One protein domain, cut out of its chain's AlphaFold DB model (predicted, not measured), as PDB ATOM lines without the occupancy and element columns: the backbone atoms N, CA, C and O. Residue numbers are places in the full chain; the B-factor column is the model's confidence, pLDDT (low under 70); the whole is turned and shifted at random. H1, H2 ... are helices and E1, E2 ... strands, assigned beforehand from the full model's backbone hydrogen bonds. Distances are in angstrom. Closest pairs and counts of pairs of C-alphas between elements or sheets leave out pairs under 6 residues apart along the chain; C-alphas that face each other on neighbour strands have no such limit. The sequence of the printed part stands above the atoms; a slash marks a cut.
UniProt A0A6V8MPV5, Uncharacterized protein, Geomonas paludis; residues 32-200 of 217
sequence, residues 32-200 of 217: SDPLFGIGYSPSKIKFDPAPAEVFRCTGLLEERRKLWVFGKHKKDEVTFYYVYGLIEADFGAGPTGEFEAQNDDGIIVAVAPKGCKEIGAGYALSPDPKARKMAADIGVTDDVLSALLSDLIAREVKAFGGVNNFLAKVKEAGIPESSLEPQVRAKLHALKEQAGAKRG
ATOM      1  N   SER A  32      98.100 141.552 114.358       86.38
ATOM      2  CA  SER A  32      98.121 140.520 115.386       86.38
ATOM      3  C   SER A  32      98.923 139.300 114.938       86.38
ATOM      4  O   SER A  32      99.096 139.082 113.735       86.38
ATOM      5  N   ASP A  33      99.448 138.526 115.887       90.00
ATOM      6  CA  ASP A  33      99.922 137.176 115.587       90.00
ATOM      7  C   ASP A  33      98.730 136.197 115.478       90.00
ATOM      8  O   ASP A  33      97.709 136.401 116.145       90.00
ATOM      9  N   PRO A  34      98.845 135.142 114.652       89.31
ATOM     10  CA  PRO A  34      97.729 134.258 114.328       89.31
ATOM     11  C   PRO A  34      97.373 133.217 115.404       89.31
ATOM     12  O   PRO A  34      96.393 132.504 115.222       89.31
ATOM     13  N   LEU A  35      98.161 133.051 116.475       91.44
ATOM     14  CA  LEU A  35      97.919 132.021 117.499       91.44
ATOM     15  C   LEU A  35      97.531 132.590 118.865       91.44
ATOM     16  O   LEU A  35      96.704 132.008 119.566       91.44
ATOM     17  N   PHE A  36      98.173 133.680 119.273       91.69
ATOM     18  CA  PHE A  36      98.074 134.265 120.607       91.69
ATOM     19  C   PHE A  36      97.443 135.655 120.598       91.69
ATOM     20  O   PHE A  36      97.244 136.227 121.672       91.69
ATOM     21  N   GLY A  37      97.106 136.203 119.428       88.75
ATOM     22  CA  GLY A  37      96.433 137.493 119.330       88.75
ATOM     23  C   GLY A  37      97.281 138.673 119.833       88.75
ATOM     24  O   GLY A  37      96.747 139.706 120.245       88.75
ATOM     25  N   ILE A  38      98.605 138.527 119.874       90.31
ATOM     26  CA  ILE A  38      99.545 139.540 120.340       90.31
ATOM     27  C   ILE A  38      99.613 140.649 119.295       90.31
ATOM     28  O   ILE A  38     100.266 140.533 118.260       90.31
ATOM     29  N   GLY A  39      99.004 141.788 119.614       88.62
ATOM     30  CA  GLY A  39      99.119 142.992 118.802       88.62
ATOM     31  C   GLY A  39     100.559 143.524 118.740       88.62
ATOM     32  O   GLY A  39     101.176 143.841 119.762       88.62
ATOM     33  N   TYR A  40     101.085 143.727 117.534       87.00
ATOM     34  CA  TYR A  40     102.407 144.294 117.277       87.00
ATOM     35  C   TYR A  40     102.380 145.350 116.163       87.00
ATOM     36  O   TYR A  40     101.422 145.472 115.403       87.00
ATOM     37  N   SER A  41     103.441 146.160 116.073       87.12
ATOM     38  CA  SER A  41     103.670 146.993 114.885       87.12
ATOM     39  C   SER A  41     104.674 146.306 113.962       87.12
ATOM     40  O   SER A  41     105.814 146.102 114.397       87.12
ATOM     41  N   PRO A  42     104.325 146.036 112.688       83.12
ATOM     42  CA  PRO A  42     105.253 145.476 111.702       83.12
ATOM     43  C   PRO A  42     106.512 146.331 111.463       83.12
ATOM     44  O   PRO A  42     107.517 145.849 110.946       83.12
ATOM     45  N   SER A  43     106.487 147.613 111.849       83.50
ATOM     46  CA  SER A  43     107.663 148.492 111.783       83.50
ATOM     47  C   SER A  43     108.723 148.177 112.852       83.50
ATOM     48  O   SER A  43     109.909 148.435 112.633       83.50
ATOM     49  N   LYS A  44     108.303 147.597 113.984       88.56
ATOM     50  CA  LYS A  44     109.139 147.292 115.158       88.56
ATOM     51  C   LYS A  44     109.433 145.802 115.283       88.56
ATOM     52  O   LYS A  44     110.563 145.427 115.573       88.56
ATOM     53  N   ILE A  45     108.420 144.970 115.055       89.88
ATOM     54  CA  ILE A  45     108.508 143.512 115.106       89.88
ATOM     55  C   ILE A  45     108.430 143.009 113.670       89.88
ATOM     56  O   ILE A  45     107.422 143.207 112.993       89.88
ATOM     57  N   LYS A  46     109.525 142.416 113.188       86.94
ATOM     58  CA  LYS A  46     109.665 141.989 111.794       86.94
ATOM     59  C   LYS A  46     109.698 140.473 111.709       86.94
ATOM     60  O   LYS A  46     110.586 139.840 112.276       86.94
ATOM     61  N   PHE A  47     108.762 139.933 110.947       92.56
ATOM     62  CA  PHE A  47     108.789 138.558 110.470       92.56
ATOM     63  C   PHE A  47     109.325 138.522 109.037       92.56
ATOM     64  O   PHE A  47     109.351 139.547 108.347       92.56
ATOM     65  N   ASP A  48     109.764 137.349 108.589       94.19
ATOM     66  CA  ASP A  48     110.246 137.185 107.219       94.19
ATOM     67  C   ASP A  48     109.073 137.350 106.240       94.19
ATOM     68  O   ASP A  48     107.992 136.817 106.504       94.19
ATOM     69  N   PRO A  49     109.239 138.066 105.116       92.44
ATOM     70  CA  PRO A  49     108.202 138.126 104.093       92.44
ATOM     71  C   PRO A  49     107.941 136.732 103.510       92.44
ATOM     72  O   PRO A  49     108.857 135.914 103.386       92.44
ATOM     73  N   ALA A  50     106.693 136.464 103.125       91.44
ATOM     74  CA  ALA A  50     106.353 135.236 102.417       91.44
ATOM     75  C   ALA A  50     107.147 135.130 101.098       91.44
ATOM     76  O   ALA A  50     107.337 136.133 100.404       91.44
ATOM     77  N   PRO A  51     107.645 133.940 100.728       92.00
ATOM     78  CA  PRO A  51     108.354 133.769  99.467       92.00
ATOM     79  C   PRO A  51     107.386 133.844  98.279       92.00
ATOM     80  O   PRO A  51     106.203 133.533  98.400       92.00
ATOM     81  N   ALA A  52     107.897 134.193  97.094       89.38
ATOM     82  CA  ALA A  52     107.087 134.372  95.881       89.38
ATOM     83  C   ALA A  52     106.229 133.143  95.511       89.38
ATOM     84  O   ALA A  52     105.162 133.279  94.921       89.38
ATOM     85  N   GLU A  53     106.681 131.937  95.854       89.12
ATOM     86  CA  GLU A  53     105.925 130.692  95.661       89.12
ATOM     87  C   GLU A  53     104.638 130.607  96.485       89.12
ATOM     88  O   GLU A  53     103.676 130.011  96.011       89.12
ATOM     89  N   VAL A  54     104.587 131.243  97.660       89.88
ATOM     90  CA  VAL A  54     103.361 131.334  98.460       89.88
ATOM     91  C   VAL A  54     102.338 132.208  97.741       89.88
ATOM     92  O   VAL A  54     101.211 131.772  97.548       89.88
ATOM     93  N   PHE A  55     102.742 133.379  97.245       86.00
ATOM     94  CA  PHE A  55     101.843 134.280  96.509       86.00
ATOM     95  C   PHE A  55     101.302 133.667  95.215       86.00
ATOM     96  O   PHE A  55     100.158 133.908  94.857       86.00
ATOM     97  N   ARG A  56     102.100 132.838  94.526       83.19
ATOM     98  CA  ARG A  56     101.628 132.071  93.359       83.19
ATOM     99  C   ARG A  56     100.652 130.959  93.726       83.19
ATOM    100  O   ARG A  56      99.947 130.473  92.849       83.19
ATOM    101  N   CYS A  57     100.694 130.503  94.975       80.75
ATOM    102  CA  CYS A  57      99.919 129.361  95.414       80.75
ATOM    103  C   CYS A  57      98.512 129.712  95.834       80.75
ATOM    104  O   CYS A  57      97.547 129.001  95.566       80.75
ATOM    105  N   THR A  58      98.443 130.811  96.555       67.69
ATOM    106  CA  THR A  58      97.212 131.284  97.114       67.69
ATOM    107  C   THR A  58      96.390 131.918  96.001       67.69
ATOM    108  O   THR A  58      96.939 132.688  95.210       67.69
ATOM    109  N   GLY A  59      95.069 131.710  95.980       61.06
ATOM    110  CA  GLY A  59      94.171 132.542  95.156       61.06
ATOM    111  C   GLY A  59      94.246 134.040  95.514       61.06
ATOM    112  O   GLY A  59      93.647 134.881  94.852       61.06
ATOM    113  N   LEU A  60      95.020 134.368  96.551       55.19
ATOM    114  CA  LEU A  60      95.325 135.675  97.115       55.19
ATOM    115  C   LEU A  60      96.343 136.483  96.291       55.19
ATOM    116  O   LEU A  60      97.108 137.255  96.870       55.19
ATOM    117  N   LEU A  61      96.342 136.354  94.959       53.28
ATOM    118  CA  LEU A  61      97.041 137.266  94.037       53.28
ATOM    119  C   LEU A  61      96.401 138.670  94.032       53.28
ATOM    120  O   LEU A  61      96.228 139.298  92.992       53.28
ATOM    121  N   GLU A  62      96.045 139.187  95.202       59.97
ATOM    122  CA  GLU A  62      95.837 140.609  95.380       59.97
ATOM    123  C   GLU A  62      97.223 141.226  95.549       59.97
ATOM    124  O   GLU A  62      97.903 140.984  96.546       59.97
ATOM    125  N   GLU A  63      97.645 142.046  94.582       58.69
ATOM    126  CA  GLU A  63      98.928 142.780  94.585       58.69
ATOM    127  C   GLU A  63      99.177 143.582  95.881       58.69
ATOM    128  O   GLU A  63     100.291 144.018  96.162       58.69
ATOM    129  N   ARG A  64      98.124 143.765  96.679       65.94
ATOM    130  CA  ARG A  64      98.051 144.549  97.908       65.94
ATOM    131  C   ARG A  64      98.170 143.727  99.193       65.94
ATOM    132  O   ARG A  64      98.110 144.293 100.283       65.94
ATOM    133  N   ARG A  65      98.321 142.401  99.119       75.38
ATOM    134  CA  ARG A  65      98.465 141.571 100.321       75.38
ATOM    135  C   ARG A  65      99.924 141.514 100.772       75.38
ATOM    136  O   ARG A  65     100.807 141.088 100.031       75.38
ATOM    137  N   LYS A  66     100.177 141.871 102.030       83.12
ATOM    138  CA  LYS A  66     101.471 141.669 102.697       83.12
ATOM    139  C   LYS A  66     101.373 140.431 103.573       83.12
ATOM    140  O   LYS A  66     100.646 140.442 104.561       83.12
ATOM    141  N   LEU A  67     102.098 139.375 103.212       86.75
ATOM    142  CA  LEU A  67     102.171 138.133 103.983       86.75
ATOM    143  C   LEU A  67     103.547 137.966 104.620       86.75
ATOM    144  O   LEU A  67     104.573 138.225 103.986       86.75
ATOM    145  N   TRP A  68     103.552 137.455 105.846       92.19
ATOM    146  CA  TRP A  68     104.754 137.060 106.566       92.19
ATOM    147  C   TRP A  68     104.730 135.574 106.901       92.19
ATOM    148  O   TRP A  68     103.669 134.982 107.098       92.19
ATOM    149  N   VAL A  69     105.917 134.977 106.972       95.12
ATOM    150  CA  VAL A  69     106.109 133.589 107.388       95.12
ATOM    151  C   VAL A  69     106.166 133.529 108.903       95.12
ATOM    152  O   VAL A  69     107.155 133.934 109.524       95.12
ATOM    153  N   PHE A  70     105.114 132.957 109.470       96.06
ATOM    154  CA  PHE A  70     105.051 132.609 110.874       96.06
ATOM    155  C   PHE A  70     105.627 131.232 111.123       96.06
ATOM    156  O   PHE A  70     106.283 131.082 112.125       96.06
ATOM    157  N   GLY A  71     105.502 130.264 110.217       97.75
ATOM    158  CA  GLY A  71     106.124 128.947 110.379       97.75
ATOM    159  C   GLY A  71     106.562 128.356 109.048       97.75
ATOM    160  O   GLY A  71     105.947 128.616 108.014       97.75
ATOM    161  N   LYS A  72     107.627 127.560 109.059       98.38
ATOM    162  CA  LYS A  72     108.145 126.853 107.890       98.38
ATOM    163  C   LYS A  72     108.567 125.441 108.262       98.38
ATOM    164  O   LYS A  72     109.300 125.227 109.222       98.38
ATOM    165  N   HIS A  73     108.176 124.476 107.443       98.62
ATOM    166  CA  HIS A  73     108.637 123.102 107.579       98.62
ATOM    167  C   HIS A  73     108.813 122.460 106.206       98.62
ATOM    168  O   HIS A  73     107.993 122.662 105.320       98.62
ATOM    169  N   LYS A  74     109.879 121.683 106.010       98.19
ATOM    170  CA  LYS A  74     110.084 120.902 104.789       98.19
ATOM    171  C   LYS A  74     109.965 119.423 105.128       98.19
ATOM    172  O   LYS A  74     110.670 118.957 106.020       98.19
ATOM    173  N   LYS A  75     109.120 118.711 104.387       97.56
ATOM    174  CA  LYS A  75     108.960 117.259 104.458       97.56
ATOM    175  C   LYS A  75     108.969 116.718 103.035       97.56
ATOM    176  O   LYS A  75     108.149 117.116 102.211       97.56
ATOM    177  N   ASP A  76     109.947 115.865 102.750       95.75
ATOM    178  CA  ASP A  76     110.227 115.358 101.406       95.75
ATOM    179  C   ASP A  76     110.428 116.506 100.390       95.75
ATOM    180  O   ASP A  76     111.226 117.426 100.612       95.75
ATOM    181  N   GLU A  77     109.703 116.473  99.271       96.44
ATOM    182  CA  GLU A  77     109.714 117.516  98.238       96.44
ATOM    183  C   GLU A  77     108.752 118.679  98.533       96.44
ATOM    184  O   GLU A  77     108.680 119.625  97.748       96.44
ATOM    185  N   VAL A  78     108.021 118.640  99.652       98.00
ATOM    186  CA  VAL A  78     107.007 119.643  99.996       98.00
ATOM    187  C   VAL A  78     107.534 120.597 101.061       98.00
ATOM    188  O   VAL A  78     108.051 120.189 102.104       98.00
ATOM    189  N   THR A  79     107.384 121.896 100.814       98.44
ATOM    190  CA  THR A  79     107.628 122.942 101.810       98.44
ATOM    191  C   THR A  79     106.303 123.526 102.269       98.44
ATOM    192  O   THR A  79     105.537 124.064 101.476       98.44
ATOM    193  N   PHE A  80     106.046 123.427 103.564       98.31
ATOM    194  CA  PHE A  80     104.884 123.974 104.234       98.31
ATOM    195  C   PHE A  80     105.221 125.337 104.830       98.31
ATOM    196  O   PHE A  80     106.257 125.495 105.483       98.31
ATOM    197  N   TYR A  81     104.328 126.299 104.636       97.50
ATOM    198  CA  TYR A  81     104.406 127.632 105.214       97.50
ATOM    199  C   TYR A  81     103.133 127.922 106.000       97.50
ATOM    200  O   TYR A  81     102.045 127.771 105.462       97.50
ATOM    201  N   TYR A  82     103.267 128.378 107.240       96.38
ATOM    202  CA  TYR A  82     102.200 129.053 107.971       96.38
ATOM    203  C   TYR A  82     102.392 130.549 107.750       96.38
ATOM    204  O   TYR A  82     103.409 131.112 108.165       96.38
ATOM    205  N   VAL A  83     101.440 131.187 107.075       93.12
ATOM    206  CA  VAL A  83     101.483 132.613 106.760       93.12
ATOM    207  C   VAL A  83     100.285 133.356 107.329       93.12
ATOM    208  O   VAL A  83      99.166 132.848 107.375       93.12
ATOM    209  N   TYR A  84     100.538 134.590 107.741       89.06
ATOM    210  CA  TYR A  84      99.523 135.540 108.176       89.06
ATOM    211  C   TYR A  84      99.918 136.931 107.692       89.06
ATOM    212  O   TYR A  84     101.095 137.193 107.413       89.06
ATOM    213  N   GLY A  85      98.946 137.825 107.559       81.19
ATOM    214  CA  GLY A  85      99.247 139.204 107.228       81.19
ATOM    215  C   GLY A  85      98.040 140.042 106.851       81.19
ATOM    216  O   GLY A  85      96.894 139.682 107.111       81.19
ATOM    217  N   LEU A  86      98.331 141.182 106.238       75.06
ATOM    218  CA  LEU A  86      97.395 142.281 106.040       75.06
ATOM    219  C   LEU A  86      97.013 142.398 104.567       75.06
ATOM    220  O   LEU A  86      97.829 142.118 103.684       75.06
ATOM    221  N   ILE A  87      95.787 142.847 104.304       66.50
ATOM    222  CA  ILE A  87      95.385 143.316 102.978       66.50
ATOM    223  C   ILE A  87      95.348 144.844 103.025       66.50
ATOM    224  O   ILE A  87      94.641 145.434 103.846       66.50
ATOM    225  N   GLU A  88      96.083 145.510 102.133       59.88
ATOM    226  CA  GLU A  88      95.828 146.929 101.890       59.88
ATOM    227  C   GLU A  88      94.502 147.062 101.122       59.88
ATOM    228  O   GLU A  88      94.434 146.749  99.932       59.88
ATOM    229  N   ALA A  89      93.428 147.505 101.782       53.56
ATOM    230  CA  ALA A  89      92.181 147.808 101.091       53.56
ATOM    231  C   ALA A  89      92.191 149.280 100.653       53.56
ATOM    232  O   ALA A  89      92.360 150.205 101.448       53.56
ATOM    233  N   ASP A  90      91.973 149.525  99.368       47.41
ATOM    234  CA  ASP A  90      91.654 150.865  98.889       47.41
ATOM    235  C   ASP A  90      90.192 150.856  98.444       47.41
ATOM    236  O   ASP A  90      89.813 150.206  97.471       47.41
ATOM    237  N   PHE A  91      89.363 151.514  99.258       48.50
ATOM    238  CA  PHE A  91      87.913 151.601  99.102       48.50
ATOM    239  C   PHE A  91      87.480 152.722  98.134       48.50
ATOM    240  O   PHE A  91      86.333 153.170  98.186       48.50
ATOM    241  N   GLY A  92      88.363 153.216  97.260       54.78
ATOM    242  CA  GLY A  92      88.040 154.310  96.342       54.78
ATOM    243  C   GLY A  92      87.904 155.654  97.070       54.78
ATOM    244  O   GLY A  92      88.778 156.036  97.837       54.78
ATOM    245  N   ALA A  93      86.811 156.400  96.851       37.72
ATOM    246  CA  ALA A  93      86.599 157.761  97.384       37.72
ATOM    247  C   ALA A  93      86.311 157.845  98.909       37.72
ATOM    248  O   ALA A  93      85.777 158.846  99.391       37.72
ATOM    249  N   GLY A  94      86.641 156.798  99.666       44.25
ATOM    250  CA  GLY A  94      86.630 156.759 101.131       44.25
ATOM    251  C   GLY A  94      88.054 156.777 101.707       44.25
ATOM    252  O   GLY A  94      89.023 156.845 100.954       44.25
ATOM    253  N   PRO A  95      88.236 156.731 103.040       40.88
ATOM    254  CA  PRO A  95      89.573 156.626 103.614       40.88
ATOM    255  C   PRO A  95      90.241 155.321 103.154       40.88
ATOM    256  O   PRO A  95      89.835 154.232 103.549       40.88
ATOM    257  N   THR A  96      91.284 155.440 102.333       42.25
ATOM    258  CA  THR A  96      92.246 154.364 102.053       42.25
ATOM    259  C   THR A  96      92.836 153.864 103.373       42.25
ATOM    260  O   THR A  96      93.329 154.679 104.163       42.25
ATOM    261  N   GLY A  97      92.799 152.556 103.635       51.12
ATOM    262  CA  GLY A  97      93.295 151.979 104.883       51.12
ATOM    263  C   GLY A  97      93.624 150.496 104.744       51.12
ATOM    264  O   GLY A  97      92.943 149.759 104.052       51.12
ATOM    265  N   GLU A  98      94.682 150.040 105.404       51.34
ATOM    266  CA  GLU A  98      95.015 148.612 105.458       51.34
ATOM    267  C   GLU A  98      94.159 147.928 106.543       51.34
ATOM    268  O   GLU A  98      93.992 148.491 107.629       51.34
ATOM    269  N   PHE A  99      93.612 146.739 106.259       52.50
ATOM    270  CA  PHE A  99      92.775 145.957 107.181       52.50
ATOM    271  C   PHE A  99      93.342 144.540 107.349       52.50
ATOM    272  O   PHE A  99      93.973 143.987 106.443       52.50
ATOM    273  N   GLU A 100      93.119 143.942 108.521       49.34
ATOM    274  CA  GLU A 100      93.385 142.518 108.738       49.34
ATOM    275  C   GLU A 100      92.425 141.686 107.880       49.34
ATOM    276  O   GLU A 100      91.228 141.969 107.791       49.34
ATOM    277  N   ALA A 101      92.965 140.690 107.178       49.44
ATOM    278  CA  ALA A 101      92.156 139.787 106.376       49.44
ATOM    279  C   ALA A 101      91.271 138.924 107.289       49.44
ATOM    280  O   ALA A 101      91.782 138.394 108.266       49.44
ATOM    281  N   GLN A 102      90.012 138.686 106.901       43.44
ATOM    282  CA  GLN A 102      89.002 137.834 107.578       43.44
ATOM    283  C   GLN A 102      89.406 136.364 107.866       43.44
ATOM    284  O   GLN A 102      88.570 135.569 108.286       43.44
ATOM    285  N   ASN A 103      90.658 135.968 107.623       50.03
ATOM    286  CA  ASN A 103      91.180 134.659 108.014       50.03
ATOM    287  C   ASN A 103      91.910 134.812 109.346       50.03
ATOM    288  O   ASN A 103      93.140 134.879 109.356       50.03
ATOM    289  N   ASP A 104      91.144 134.881 110.432       62.94
ATOM    290  CA  ASP A 104      91.609 135.274 111.769       62.94
ATOM    291  C   ASP A 104      92.782 134.419 112.293       62.94
ATOM    292  O   ASP A 104      93.654 134.942 112.982       62.94
ATOM    293  N   ASP A 105      92.897 133.161 111.848       77.31
ATOM    294  CA  ASP A 105      93.955 132.232 112.283       77.31
ATOM    295  C   ASP A 105      95.117 132.086 111.277       77.31
ATOM    296  O   ASP A 105      96.091 131.382 111.534       77.31
ATOM    297  N   GLY A 106      95.038 132.691 110.087       89.19
ATOM    298  CA  GLY A 106      96.037 132.535 109.018       89.19
ATOM    299  C   GLY A 106      95.844 131.344 108.088       89.19
ATOM    300  O   GLY A 106      94.772 130.748 108.004       89.19
ATOM    301  N   ILE A 107      96.874 131.058 107.291       91.62
ATOM    302  CA  ILE A 107      96.810 130.135 106.150       91.62
ATOM    303  C   ILE A 107      98.032 129.223 106.167       91.62
ATOM    304  O   ILE A 107      99.158 129.684 106.354       91.62
ATOM    305  N   ILE A 108      97.814 127.932 105.928       95.06
ATOM    306  CA  ILE A 108      98.883 126.963 105.703       95.06
ATOM    307  C   ILE A 108      98.954 126.644 104.213       95.06
ATOM    308  O   ILE A 108      97.964 126.246 103.601       95.06
ATOM    309  N   VAL A 109     100.142 126.801 103.638       95.38
ATOM    310  CA  VAL A 109     100.421 126.609 102.215       95.38
ATOM    311  C   VAL A 109     101.419 125.472 102.048       95.38
ATOM    312  O   VAL A 109     102.511 125.523 102.607       95.38
ATOM    313  N   ALA A 110     101.057 124.454 101.272       96.81
ATOM    314  CA  ALA A 110     101.904 123.322 100.914       96.81
ATOM    315  C   ALA A 110     102.438 123.512  99.488       96.81
ATOM    316  O   ALA A 110     101.681 123.415  98.524       96.81
ATOM    317  N   VAL A 111     103.735 123.784  99.348       96.12
ATOM    318  CA  VAL A 111     104.410 124.065  98.073       96.12
ATOM    319  C   VAL A 111     105.226 122.853  97.634       96.12
ATOM    320  O   VAL A 111     106.157 122.452  98.328       96.12
ATOM    321  N   ALA A 112     104.902 122.291  96.470       95.44
ATOM    322  CA  ALA A 112     105.594 121.161  95.854       95.44
ATOM    323  C   ALA A 112     106.069 121.518  94.425       95.44
ATOM    324  O   ALA A 112     105.603 122.499  93.842       95.44
ATOM    325  N   PRO A 113     106.951 120.716  93.791       92.56
ATOM    326  CA  PRO A 113     107.428 120.998  92.432       92.56
ATOM    327  C   PRO A 113     106.314 121.053  91.377       92.56
ATOM    328  O   PRO A 113     106.409 121.798  90.407       92.56
ATOM    329  N   LYS A 114     105.248 120.262  91.564       89.00
ATOM    330  CA  LYS A 114     104.123 120.136  90.618       89.00
ATOM    331  C   LYS A 114     102.991 121.139  90.859       89.00
ATOM    332  O   LYS A 114     101.959 121.052  90.202       89.00
ATOM    333  N   GLY A 115     103.156 122.049  91.812       90.88
ATOM    334  CA  GLY A 115     102.116 122.975  92.230       90.88
ATOM    335  C   GLY A 115     101.980 122.982  93.739       90.88
ATOM    336  O   GLY A 115     102.853 122.527  94.473       90.88
ATOM    337  N   CYS A 116     100.882 123.527  94.223       92.75
ATOM    338  CA  CYS A 116     100.740 123.773  95.640       92.75
ATOM    339  C   CYS A 116      99.261 123.783  96.037       92.75
ATOM    340  O   CYS A 116      98.373 123.774  95.181       92.75
ATOM    341  N   LYS A 117      99.010 123.750  97.341       93.94
ATOM    342  CA  LYS A 117      97.673 123.751  97.933       93.94
ATOM    343  C   LYS A 117      97.664 124.662  99.152       93.94
ATOM    344  O   LYS A 117      98.696 124.815  99.803       93.94
ATOM    345  N   GLU A 118      96.506 125.207  99.493       92.88
ATOM    346  CA  GLU A 118      96.328 126.008 100.702       92.88
ATOM    347  C   GLU A 118      95.115 125.557 101.508       92.88
ATOM    348  O   GLU A 118      94.167 124.979 100.972       92.88
ATOM    349  N   ILE A 119      95.158 125.824 102.810       92.88
ATOM    350  CA  ILE A 119      94.018 125.679 103.707       92.88
ATOM    351  C   ILE A 119      94.089 126.745 104.801       92.88
ATOM    352  O   ILE A 119      95.179 127.127 105.234       92.88
ATOM    353  N   GLY A 120      92.937 127.224 105.272       91.94
ATOM    354  CA  GLY A 120      92.895 128.069 106.466       91.94
ATOM    355  C   GLY A 120      93.480 127.321 107.665       91.94
ATOM    356  O   GLY A 120      93.159 126.151 107.882       91.94
ATOM    357  N   ALA A 121      94.330 127.981 108.447       93.50
ATOM    358  CA  ALA A 121      94.983 127.359 109.593       93.50
ATOM    359  C   ALA A 121      93.970 126.862 110.633       93.50
ATOM    360  O   ALA A 121      94.184 125.800 111.214       93.50
ATOM    361  N   GLY A 122      92.820 127.534 110.766       92.31
ATOM    362  CA  GLY A 122      91.700 127.083 111.594       92.31
ATOM    363  C   GLY A 122      91.220 125.664 111.264       92.31
ATOM    364  O   GLY A 122      90.897 124.909 112.171       92.31
ATOM    365  N   TYR A 123      91.270 125.215 110.000       94.00
ATOM    366  CA  TYR A 123      90.937 123.822 109.652       94.00
ATOM    367  C   TYR A 123      91.977 122.830 110.175       94.00
ATOM    368  O   TYR A 123      91.635 121.738 110.627       94.00
ATOM    369  N   ALA A 124      93.257 123.201 110.114       95.06
ATOM    370  CA  ALA A 124      94.331 122.379 110.649       95.06
ATOM    371  C   ALA A 124      94.337 122.391 112.185       95.06
ATOM    372  O   ALA A 124      94.694 121.395 112.799       95.06
ATOM    373  N   LEU A 125      93.935 123.484 112.811       93.88
ATOM    374  CA  LEU A 125      93.904 123.611 114.261       93.88
ATOM    375  C   LEU A 125      92.612 123.061 114.886       93.88
ATOM    376  O   LEU A 125      92.621 122.736 116.066       93.88
ATOM    377  N   SER A 126      91.548 122.895 114.095       92.00
ATOM    378  CA  SER A 126      90.219 122.504 114.564       92.00
ATOM    379  C   SER A 126      90.189 121.158 115.306       92.00
ATOM    380  O   SER A 126      90.822 120.193 114.864       92.00
ATOM    381  N   PRO A 127      89.359 121.024 116.357       89.50
ATOM    382  CA  PRO A 127      89.045 119.730 116.956       89.50
ATOM    383  C   PRO A 127      88.097 118.872 116.094       89.50
ATOM    384  O   PRO A 127      87.911 117.697 116.409       89.50
ATOM    385  N   ASP A 128      87.485 119.414 115.030       93.00
ATOM    386  CA  ASP A 128      86.608 118.655 114.128       93.00
ATOM    387  C   ASP A 128      87.432 117.694 113.243       93.00
ATOM    388  O   ASP A 128      88.229 118.145 112.407       93.00
ATOM    389  N   PRO A 129      87.213 116.365 113.335       94.12
ATOM    390  CA  PRO A 129      87.901 115.389 112.495       94.12
ATOM    391  C   PRO A 129      87.723 115.624 110.991       94.12
ATOM    392  O   PRO A 129      88.616 115.287 110.215       94.12
ATOM    393  N   LYS A 130      86.592 116.194 110.548       95.94
ATOM    394  CA  LYS A 130      86.373 116.512 109.128       95.94
ATOM    395  C   LYS A 130      87.277 117.654 108.674       95.94
ATOM    396  O   LYS A 130      87.912 117.531 107.628       95.94
ATOM    397  N   ALA A 131      87.390 118.714 109.471       94.19
ATOM    398  CA  ALA A 131      88.291 119.828 109.191       94.19
ATOM    399  C   ALA A 131      89.765 119.379 109.201       94.19
ATOM    400  O   ALA A 131      90.505 119.657 108.254       94.19
ATOM    401  N   ARG A 132      90.159 118.568 110.196       95.19
ATOM    402  CA  ARG A 132      91.496 117.950 110.257       95.19
ATOM    403  C   ARG A 132      91.778 117.060 109.050       95.19
ATOM    404  O   ARG A 132      92.888 117.089 108.523       95.19
ATOM    405  N   LYS A 133      90.783 116.304 108.575       96.69
ATOM    406  CA  LYS A 133      90.915 115.493 107.359       96.69
ATOM    407  C   LYS A 133      91.175 116.360 106.127       96.69
ATOM    408  O   LYS A 133      92.076 116.037 105.365       96.69
ATOM    409  N   MET A 134      90.475 117.484 105.966       96.50
ATOM    410  CA  MET A 134      90.732 118.412 104.854       96.50
ATOM    411  C   MET A 134      92.168 118.960 104.877       96.50
ATOM    412  O   MET A 134      92.806 119.055 103.830       96.50
ATOM    413  N   ALA A 135      92.704 119.273 106.062       96.75
ATOM    414  CA  ALA A 135      94.105 119.671 106.210       96.75
ATOM    415  C   ALA A 135      95.065 118.522 105.844       96.75
ATOM    416  O   ALA A 135      96.043 118.719 105.115       96.75
ATOM    417  N   ALA A 136      94.763 117.301 106.286       97.25
ATOM    418  CA  ALA A 136      95.553 116.116 105.968       97.25
ATOM    419  C   ALA A 136      95.540 115.769 104.464       97.25
ATOM    420  O   ALA A 136      96.578 115.375 103.934       97.25
ATOM    421  N   ASP A 137      94.427 115.992 103.753       97.12
ATOM    422  CA  ASP A 137      94.290 115.750 102.304       97.12
ATOM    423  C   ASP A 137      95.224 116.644 101.453       97.12
ATOM    424  O   ASP A 137      95.530 116.340 100.290       97.12
ATOM    425  N   ILE A 138      95.724 117.746 102.029       95.19
ATOM    426  CA  ILE A 138      96.755 118.597 101.420       95.19
ATOM    427  C   ILE A 138      98.168 118.353 101.983       95.19
ATOM    428  O   ILE A 138      99.105 119.050 101.606       95.19
ATOM    429  N   GLY A 139      98.332 117.357 102.858       96.94
ATOM    430  CA  GLY A 139      99.606 116.968 103.467       96.94
ATOM    431  C   GLY A 139      99.892 117.588 104.839       96.94
ATOM    432  O   GLY A 139     100.965 117.344 105.386       96.94
ATOM    433  N   VAL A 140      98.966 118.358 105.424       97.62
ATOM    434  CA  VAL A 140      99.127 118.947 106.768       97.62
ATOM    435  C   VAL A 140      98.707 117.924 107.831       97.62
ATOM    436  O   VAL A 140      97.647 118.008 108.453       97.62
ATOM    437  N   THR A 141      99.553 116.914 108.012       97.12
ATOM    438  CA  THR A 141      99.431 115.881 109.051       97.12
ATOM    439  C   THR A 141      99.771 116.435 110.443       97.12
ATOM    440  O   THR A 141     100.254 117.560 110.572       97.12
ATOM    441  N   ASP A 142      99.521 115.668 111.513       95.50
ATOM    442  CA  ASP A 142      99.836 116.086 112.893       95.50
ATOM    443  C   ASP A 142     101.324 116.402 113.099       95.50
ATOM    444  O   ASP A 142     101.665 117.371 113.775       95.50
ATOM    445  N   ASP A 143     102.223 115.628 112.492       96.81
ATOM    446  CA  ASP A 143     103.665 115.869 112.575       96.81
ATOM    447  C   ASP A 143     104.081 117.146 111.832       96.81
ATOM    448  O   ASP A 143     104.868 117.931 112.363       96.81
ATOM    449  N   VAL A 144     103.497 117.407 110.657       98.25
ATOM    450  CA  VAL A 144     103.736 118.641 109.893       98.25
ATOM    451  C   VAL A 144     103.212 119.854 110.654       98.25
ATOM    452  O   VAL A 144     103.931 120.842 110.802       98.25
ATOM    453  N   LEU A 145     101.986 119.781 111.183       97.62
ATOM    454  CA  LEU A 145     101.400 120.853 111.986       97.62
ATOM    455  C   LEU A 145     102.230 121.112 113.246       97.62
ATOM    456  O   LEU A 145     102.561 122.257 113.547       97.62
ATOM    457  N   SER A 146     102.639 120.056 113.949       97.38
ATOM    458  CA  SER A 146     103.498 120.176 115.123       97.38
ATOM    459  C   SER A 146     104.830 120.850 114.779       97.38
ATOM    460  O   SER A 146     105.273 121.733 115.516       97.38
ATOM    461  N   ALA A 147     105.459 120.493 113.656       98.25
ATOM    462  CA  ALA A 147     106.701 121.121 113.215       98.25
ATOM    463  C   ALA A 147     106.512 122.603 112.850       98.25
ATOM    464  O   ALA A 147     107.320 123.435 113.267       98.25
ATOM    465  N   LEU A 148     105.425 122.948 112.150       98.31
ATOM    466  CA  LEU A 148     105.075 124.336 111.829       98.31
ATOM    467  C   LEU A 148     104.875 125.180 113.088       98.31
ATOM    468  O   LEU A 148     105.449 126.258 113.194       98.31
ATOM    469  N   LEU A 149     104.108 124.678 114.058       98.00
ATOM    470  CA  LEU A 149     103.858 125.376 115.320       98.00
ATOM    471  C   LEU A 149     105.136 125.534 116.161       98.00
ATOM    472  O   LEU A 149     105.299 126.535 116.854       98.00
ATOM    473  N   SER A 150     106.059 124.566 116.104       97.81
ATOM    474  CA  SER A 150     107.370 124.692 116.757       97.81
ATOM    475  C   SER A 150     108.210 125.811 116.138       97.81
ATOM    476  O   SER A 150     108.767 126.627 116.872       97.81
ATOM    477  N   ASP A 151     108.304 125.854 114.805       98.44
ATOM    478  CA  ASP A 151     109.029 126.919 114.099       98.44
ATOM    479  C   ASP A 151     108.366 128.284 114.328       98.44
ATOM    480  O   ASP A 151     109.055 129.285 114.523       98.44
ATOM    481  N   LEU A 152     107.034 128.308 114.414       97.62
ATOM    482  CA  LEU A 152     106.266 129.509 114.711       97.62
ATOM    483  C   LEU A 152     106.581 130.097 116.071       97.62
ATOM    484  O   LEU A 152     107.029 131.241 116.148       97.62
ATOM    485  N   ILE A 153     106.464 129.304 117.130       97.38
ATOM    486  CA  ILE A 153     106.802 129.774 118.473       97.38
ATOM    487  C   ILE A 153     108.271 130.220 118.533       97.38
ATOM    488  O   ILE A 153     108.589 131.220 119.174       97.38
ATOM    489  N   ALA A 154     109.185 129.536 117.836       97.69
ATOM    490  CA  ALA A 154     110.588 129.949 117.781       97.69
ATOM    491  C   ALA A 154     110.775 131.322 117.106       97.69
ATOM    492  O   ALA A 154     111.555 132.154 117.588       97.69
ATOM    493  N   ARG A 155     110.051 131.585 116.014       97.88
ATOM    494  CA  ARG A 155     110.059 132.878 115.315       97.88
ATOM    495  C   ARG A 155     109.470 133.984 116.172       97.88
ATOM    496  O   ARG A 155     110.067 135.055 116.231       97.88
ATOM    497  N   GLU A 156     108.378 133.729 116.881       96.81
ATOM    498  CA  GLU A 156     107.791 134.702 117.803       96.81
ATOM    499  C   GLU A 156     108.713 135.004 118.978       96.81
ATOM    500  O   GLU A 156     109.003 136.166 119.260       96.81
ATOM    501  N   VAL A 157     109.269 133.969 119.612       97.50
ATOM    502  CA  VAL A 157     110.281 134.120 120.664       97.50
ATOM    503  C   VAL A 157     111.424 135.008 120.183       97.50
ATOM    504  O   VAL A 157     111.838 135.913 120.902       97.50
ATOM    505  N   LYS A 158     111.923 134.798 118.960       97.19
ATOM    506  CA  LYS A 158     112.960 135.653 118.372       97.19
ATOM    507  C   LYS A 158     112.457 137.082 118.147       97.19
ATOM    508  O   LYS A 158     113.140 138.027 118.534       97.19
ATOM    509  N   ALA A 159     111.286 137.240 117.536       96.06
ATOM    510  CA  ALA A 159     110.723 138.528 117.144       96.06
ATOM    511  C   ALA A 159     110.427 139.429 118.355       96.06
ATOM    512  O   ALA A 159     110.688 140.630 118.308       96.06
ATOM    513  N   PHE A 160     109.974 138.846 119.466       96.06
ATOM    514  CA  PHE A 160     109.706 139.555 120.720       96.06
ATOM    515  C   PHE A 160     110.932 139.668 121.645       96.06
ATOM    516  O   PHE A 160     110.826 140.178 122.761       96.06
ATOM    517  N   GLY A 161     112.119 139.256 121.194       96.06
ATOM    518  CA  GLY A 161     113.373 139.478 121.925       96.06
ATOM    519  C   GLY A 161     113.651 138.468 123.043       96.06
ATOM    520  O   GLY A 161     114.317 138.797 124.019       96.06
ATOM    521  N   GLY A 162     113.152 137.241 122.913       96.69
ATOM    522  CA  GLY A 162     113.452 136.108 123.785       96.69
ATOM    523  C   GLY A 162     112.237 135.551 124.525       96.69
ATOM    524  O   GLY A 162     111.161 136.146 124.563       96.69
ATOM    525  N   VAL A 163     112.433 134.387 125.155       96.88
ATOM    526  CA  VAL A 163     111.350 133.585 125.759       96.88
ATOM    527  C   VAL A 163     110.578 134.365 126.822       96.88
ATOM    528  O   VAL A 163     109.354 134.335 126.837       96.88
ATOM    529  N   ASN A 164     111.275 135.102 127.691       95.81
ATOM    530  CA  ASN A 164     110.629 135.857 128.769       95.81
ATOM    531  C   ASN A 164     109.721 136.972 128.234       95.81
ATOM    532  O   ASN A 164     108.613 137.143 128.734       95.81
ATOM    533  N   ASN A 165     110.181 137.706 127.218       96.56
ATOM    534  CA  ASN A 165     109.410 138.793 126.621       96.56
ATOM    535  C   ASN A 165     108.204 138.247 125.861       96.56
ATOM    536  O   ASN A 165     107.106 138.775 126.001       96.56
ATOM    537  N   PHE A 166     108.394 137.161 125.113       97.19
ATOM    538  CA  PHE A 166     107.300 136.482 124.431       97.19
ATOM    539  C   PHE A 166     106.226 135.994 125.415       97.19
ATOM    540  O   PHE A 166     105.062 136.340 125.265       97.19
ATOM    541  N   LEU A 167     106.604 135.281 126.482       96.56
ATOM    542  CA  LEU A 167     105.643 134.811 127.488       96.56
ATOM    543  C   LEU A 167     104.927 135.964 128.210       96.56
ATOM    544  O   LEU A 167     103.751 135.834 128.553       96.56
ATOM    545  N   ALA A 168     105.609 137.094 128.430       96.31
ATOM    546  CA  ALA A 168     104.970 138.300 128.952       96.31
ATOM    547  C   ALA A 168     103.916 138.841 127.973       96.31
ATOM    548  O   ALA A 168     102.809 139.156 128.398       96.31
ATOM    549  N   LYS A 169     104.215 138.864 126.668       95.62
ATOM    550  CA  LYS A 169     103.271 139.285 125.623       95.62
ATOM    551  C   LYS A 169     102.067 138.357 125.495       95.62
ATOM    552  O   LYS A 169     100.949 138.854 125.445       95.62
ATOM    553  N   VAL A 170     102.271 137.039 125.547       94.69
ATOM    554  CA  VAL A 170     101.174 136.053 125.590       94.69
ATOM    555  C   VAL A 170     100.254 136.320 126.785       94.69
ATOM    556  O   VAL A 170      99.035 136.313 126.652       94.69
ATOM    557  N   LYS A 171     100.824 136.611 127.963       94.31
ATOM    558  CA  LYS A 171     100.036 136.953 129.155       94.31
ATOM    559  C   LYS A 171      99.269 138.271 128.988       94.31
ATOM    560  O   LYS A 171      98.118 138.351 129.400       94.31
ATOM    561  N   GLU A 172      99.903 139.296 128.420       93.50
ATOM    562  CA  GLU A 172      99.287 140.605 128.157       93.50
ATOM    563  C   GLU A 172      98.134 140.526 127.147       93.50
ATOM    564  O   GLU A 172      97.174 141.279 127.283       93.50
ATOM    565  N   ALA A 173      98.204 139.613 126.172       90.38
ATOM    566  CA  ALA A 173      97.135 139.392 125.196       90.38
ATOM    567  C   ALA A 173      95.835 138.874 125.840       90.38
ATOM    568  O   ALA A 173      94.756 139.042 125.280       90.38
ATOM    569  N   GLY A 174      95.915 138.276 127.035       88.38
ATOM    570  CA  GLY A 174      94.740 137.919 127.831       88.38
ATOM    571  C   GLY A 174      93.936 136.728 127.304       88.38
ATOM    572  O   GLY A 174      92.849 136.474 127.820       88.38
ATOM    573  N   ILE A 175      94.452 135.981 126.321       85.25
ATOM    574  CA  ILE A 175      93.816 134.752 125.835       85.25
ATOM    575  C   ILE A 175      93.957 133.654 126.902       85.25
ATOM    576  O   ILE A 175      95.084 133.310 127.279       85.25
ATOM    577  N   PRO A 176      92.850 133.074 127.408       88.81
ATOM    578  CA  PRO A 176      92.923 131.952 128.334       88.81
ATOM    579  C   PRO A 176      93.631 130.752 127.699       88.81
ATOM    580  O   PRO A 176      93.279 130.307 126.614       88.81
ATOM    581  N   GLU A 177      94.579 130.125 128.394       88.38
ATOM    582  CA  GLU A 177      95.269 128.943 127.841       88.38
ATOM    583  C   GLU A 177      94.323 127.769 127.552       88.38
ATOM    584  O   GLU A 177      94.593 126.935 126.689       88.38
ATOM    585  N   SER A 178      93.191 127.704 128.254       89.62
ATOM    586  CA  SER A 178      92.140 126.722 127.997       89.62
ATOM    587  C   SER A 178      91.448 126.919 126.647       89.62
ATOM    588  O   SER A 178      90.931 125.940 126.118       89.62
ATOM    589  N   SER A 179      91.438 128.140 126.095       88.25
ATOM    590  CA  SER A 179      90.888 128.418 124.763       88.25
ATOM    591  C   SER A 179      91.902 128.205 123.643       88.25
ATOM    592  O   SER A 179      91.520 128.255 122.482       88.25
ATOM    593  N   LEU A 180      93.177 127.965 123.966       90.62
ATOM    594  CA  LEU A 180      94.162 127.563 122.970       90.62
ATOM    595  C   LEU A 180      93.926 126.116 122.547       90.62
ATOM    596  O   LEU A 180      93.659 125.234 123.375       90.62
ATOM    597  N   GLU A 181      94.134 125.864 121.261       91.12
ATOM    598  CA  GLU A 181      94.059 124.521 120.704       91.12
ATOM    599  C   GLU A 181      95.081 123.582 121.368       91.12
ATOM    600  O   GLU A 181      96.183 124.021 121.726       91.12
ATOM    601  N   PRO A 182      94.767 122.283 121.554       91.38
ATOM    602  CA  PRO A 182      95.577 121.381 122.373       91.38
ATOM    603  C   PRO A 182      97.063 121.348 122.000       91.38
ATOM    604  O   PRO A 182      97.915 121.347 122.890       91.38
ATOM    605  N   GLN A 183      97.386 121.369 120.702       91.75
ATOM    606  CA  GLN A 183      98.776 121.372 120.232       91.75
ATOM    607  C   GLN A 183      99.500 122.690 120.546       91.75
ATOM    608  O   GLN A 183     100.677 122.669 120.912       91.75
ATOM    609  N   VAL A 184      98.805 123.827 120.449       94.81
ATOM    610  CA  VAL A 184      99.349 125.154 120.783       94.81
ATOM    611  C   VAL A 184      99.592 125.246 122.288       94.81
ATOM    612  O   VAL A 184     100.699 125.580 122.718       94.81
ATOM    613  N   ARG A 185      98.603 124.843 123.098       95.19
ATOM    614  CA  ARG A 185      98.715 124.793 124.563       95.19
ATOM    615  C   ARG A 185      99.878 123.911 125.015       95.19
ATOM    616  O   ARG A 185     100.661 124.330 125.863       95.19
ATOM    617  N   ALA A 186     100.022 122.714 124.442       94.88
ATOM    618  CA  ALA A 186     101.105 121.798 124.795       94.88
ATOM    619  C   ALA A 186     102.491 122.409 124.529       94.88
ATOM    620  O   ALA A 186     103.390 122.306 125.364       94.88
ATOM    621  N   LYS A 187     102.667 123.099 123.396       95.94
ATOM    622  CA  LYS A 187     103.938 123.759 123.061       95.94
ATOM    623  C   LYS A 187     104.217 124.972 123.943       95.94
ATOM    624  O   LYS A 187     105.355 125.150 124.375       95.94
ATOM    625  N   LEU A 188     103.194 125.768 124.258       96.12
ATOM    626  CA  LEU A 188     103.323 126.881 125.197       96.12
ATOM    627  C   LEU A 188     103.717 126.387 126.600       96.12
ATOM    628  O   LEU A 188     104.590 126.979 127.233       96.12
ATOM    629  N   HIS A 189     103.123 125.284 127.067       95.81
ATOM    630  CA  HIS A 189     103.483 124.653 128.338       95.81
ATOM    631  C   HIS A 189     104.945 124.196 128.346       95.81
ATOM    632  O   HIS A 189     105.710 124.606 129.218       95.81
ATOM    633  N   ALA A 190     105.364 123.448 127.321       95.44
ATOM    634  CA  ALA A 190     106.745 122.990 127.191       95.44
ATOM    635  C   ALA A 190     107.746 124.163 127.183       95.44
ATOM    636  O   ALA A 190     108.802 124.093 127.814       95.44
ATOM    637  N   LEU A 191     107.410 125.276 126.518       96.06
ATOM    638  CA  LEU A 191     108.242 126.481 126.517       96.06
ATOM    639  C   LEU A 191     108.382 127.091 127.923       96.06
ATOM    640  O   LEU A 191     109.479 127.503 128.313       96.06
ATOM    641  N   LYS A 192     107.295 127.137 128.702       95.19
ATOM    642  CA  LYS A 192     107.305 127.633 130.089       95.19
ATOM    643  C   LYS A 192     108.135 126.747 131.010       95.19
ATOM    644  O   LYS A 192     108.918 127.277 131.799       95.19
ATOM    645  N   GLU A 193     108.010 125.429 130.888       94.44
ATOM    646  CA  GLU A 193     108.806 124.471 131.663       94.44
ATOM    647  C   GLU A 193     110.301 124.651 131.392       94.44
ATOM    648  O   GLU A 193     111.096 124.776 132.325       94.44
ATOM    649  N   GLN A 194     110.686 124.776 130.120       91.25
ATOM    650  CA  GLN A 194     112.073 125.043 129.731       91.25
ATOM    651  C   GLN A 194     112.587 126.380 130.284       91.25
ATOM    652  O   GLN A 194     113.737 126.472 130.723       91.25
ATOM    653  N   ALA A 195     111.751 127.423 130.286       91.00
ATOM    654  CA  ALA A 195     112.102 128.720 130.858       91.00
ATOM    655  C   ALA A 195     112.277 128.656 132.386       91.00
ATOM    656  O   ALA A 195     113.196 129.276 132.921       91.00
ATOM    657  N   GLY A 196     111.427 127.891 133.082       86.94
ATOM    658  CA  GLY A 196     111.512 127.659 134.525       86.94
ATOM    659  C   GLY A 196     112.748 126.849 134.922       86.94
ATOM    660  O   GLY A 196     113.495 127.264 135.807       86.94
ATOM    661  N   ALA A 197     113.029 125.756 134.207       80.50
ATOM    662  CA  ALA A 197     114.199 124.910 134.443       80.50
ATOM    663  C   ALA A 197     115.519 125.684 134.272       80.50
ATOM    664  O   ALA A 197     116.425 125.570 135.098       80.50
ATOM    665  N   LYS A 198     115.608 126.548 133.249       74.50
ATOM    666  CA  LYS A 198     116.782 127.411 133.033       74.50
ATOM    667  C   LYS A 198     116.997 128.447 134.137       74.50
ATOM    668  O   LYS A 198     118.136 128.847 134.332       74.50
ATOM    669  N   ARG A 199     115.948 128.881 134.849       67.81
ATOM    670  CA  ARG A 199     116.077 129.792 136.005       67.81
ATOM    671  C   ARG A 199     116.524 129.065 137.274       67.81
ATOM    672  O   ARG A 199     117.279 129.637 138.048       67.81
ATOM    673  N   GLY A 200     116.089 127.818 137.471       60.81
ATOM    674  CA  GLY A 200     116.501 126.994 138.615       60.81
ATOM    675  C   GLY A 200     117.961 126.528 138.546       60.81
ATOM    676  O   GLY A 200     118.606 126.371 139.575       60.81
TER     677      GLY A 200
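This is residues 32 to 200 of the 217 residues of an uncharacterized protein of Geomonas paludis (UniProt A0A6V8MPV5). A twisted sheet of five strands curls round the short helix H1 on one face, and the long helix H4 covers E1 and E2 on the opposite face, with H5 and H6 beyond H4 away from the sheet. H2 and H3 lie beside one another near E4 and E5, while the loop between E2 and E3 and the end of H6 make the two far ends. The printed part has 169 residues, with named elements in the order H1 E1 E2 E3 E4 E5 H2 H3 H4 H5 H6; the class is mixed, helices and strands. The sheet is branched, its neighbour pairs antiparallel. The whole is compact, with a radius of gyration of the C-alphas of 16.5 A and spans of 55 by 40 by 27 A.

Residues 32 to 51 hold no named element, and residues 48 to 49 pair antiparallel with residues 68 to 69. H1, residues 52 to 57, begins at C-alpha 52 (107.087, 134.372, 95.881). E1, residues 65 to 75, spans 26.8 A and bends by 65 degrees at residue 70. E2, residues 78 to 89, spans 31.8 A and bends by 55 degrees at residue 82. E3 is residues 97 to 100, E4 107 to 112, E5 115 to 120, H2 121 to 125 and H3 129 to 137. H4, residues 142 to 159, spans 25.3 A; H5 is residues 163 to 173. H6, residues 182 to 200, spans 27.1 A and ends at C-alpha 200 (116.501, 126.994, 138.615).

E1, E2 and E3 form a meander, each strand the antiparallel neighbour of the one before. E1 lies on one side of E2, E3 and E4 on the other side. N 70 and O 82 are 2.8 A apart between E1 and E2, N 87 and O 99 3.0 A between E2 and E3, N 81 and O 109 2.8 A between E2 and E4, and N 110 and O 117 2.8 A in the hairpin E4 and E5. H1 and H4 are on opposite faces; the closest C-alphas of H1 and E5 are Cys 57 and Cys 116, 5.7 A. H4 has a height over the sheet of 6.6 A, and the closest C-alphas of E1 and H4 are Gly 71 and Leu 152, 4.4 A. H2 is on the same face as H4 and touches H3, closest at C-alphas 123 and 131, 4.8 A; H3 only grazes the sheet with residues 131 to 137. H4 and H5 touch only at the corner, closest at C-alphas 157 and 163, 5.2 A. H6 touches H4 with residues 183 to 187 alone, at a steep tilt of 48 degrees, the same way, closest at C-alphas 146 and 183, 7.1 A. H6 touches H5 with residues 191 to 195 alone, closest at C-alphas 163 and 195, 7.1 A. Every O i to N i+4 pair is within hydrogen-bond range in H1 to H6.

The C-alphas farthest apart, Ala 93 and Gly 200, are 59.5 A from each other. The printed part has no cut, and no link between named elements is long. The mean pLDDT of the printed part is 86.6; residues 58 to 64, 87 to 104 and 199 to 200 are under 70.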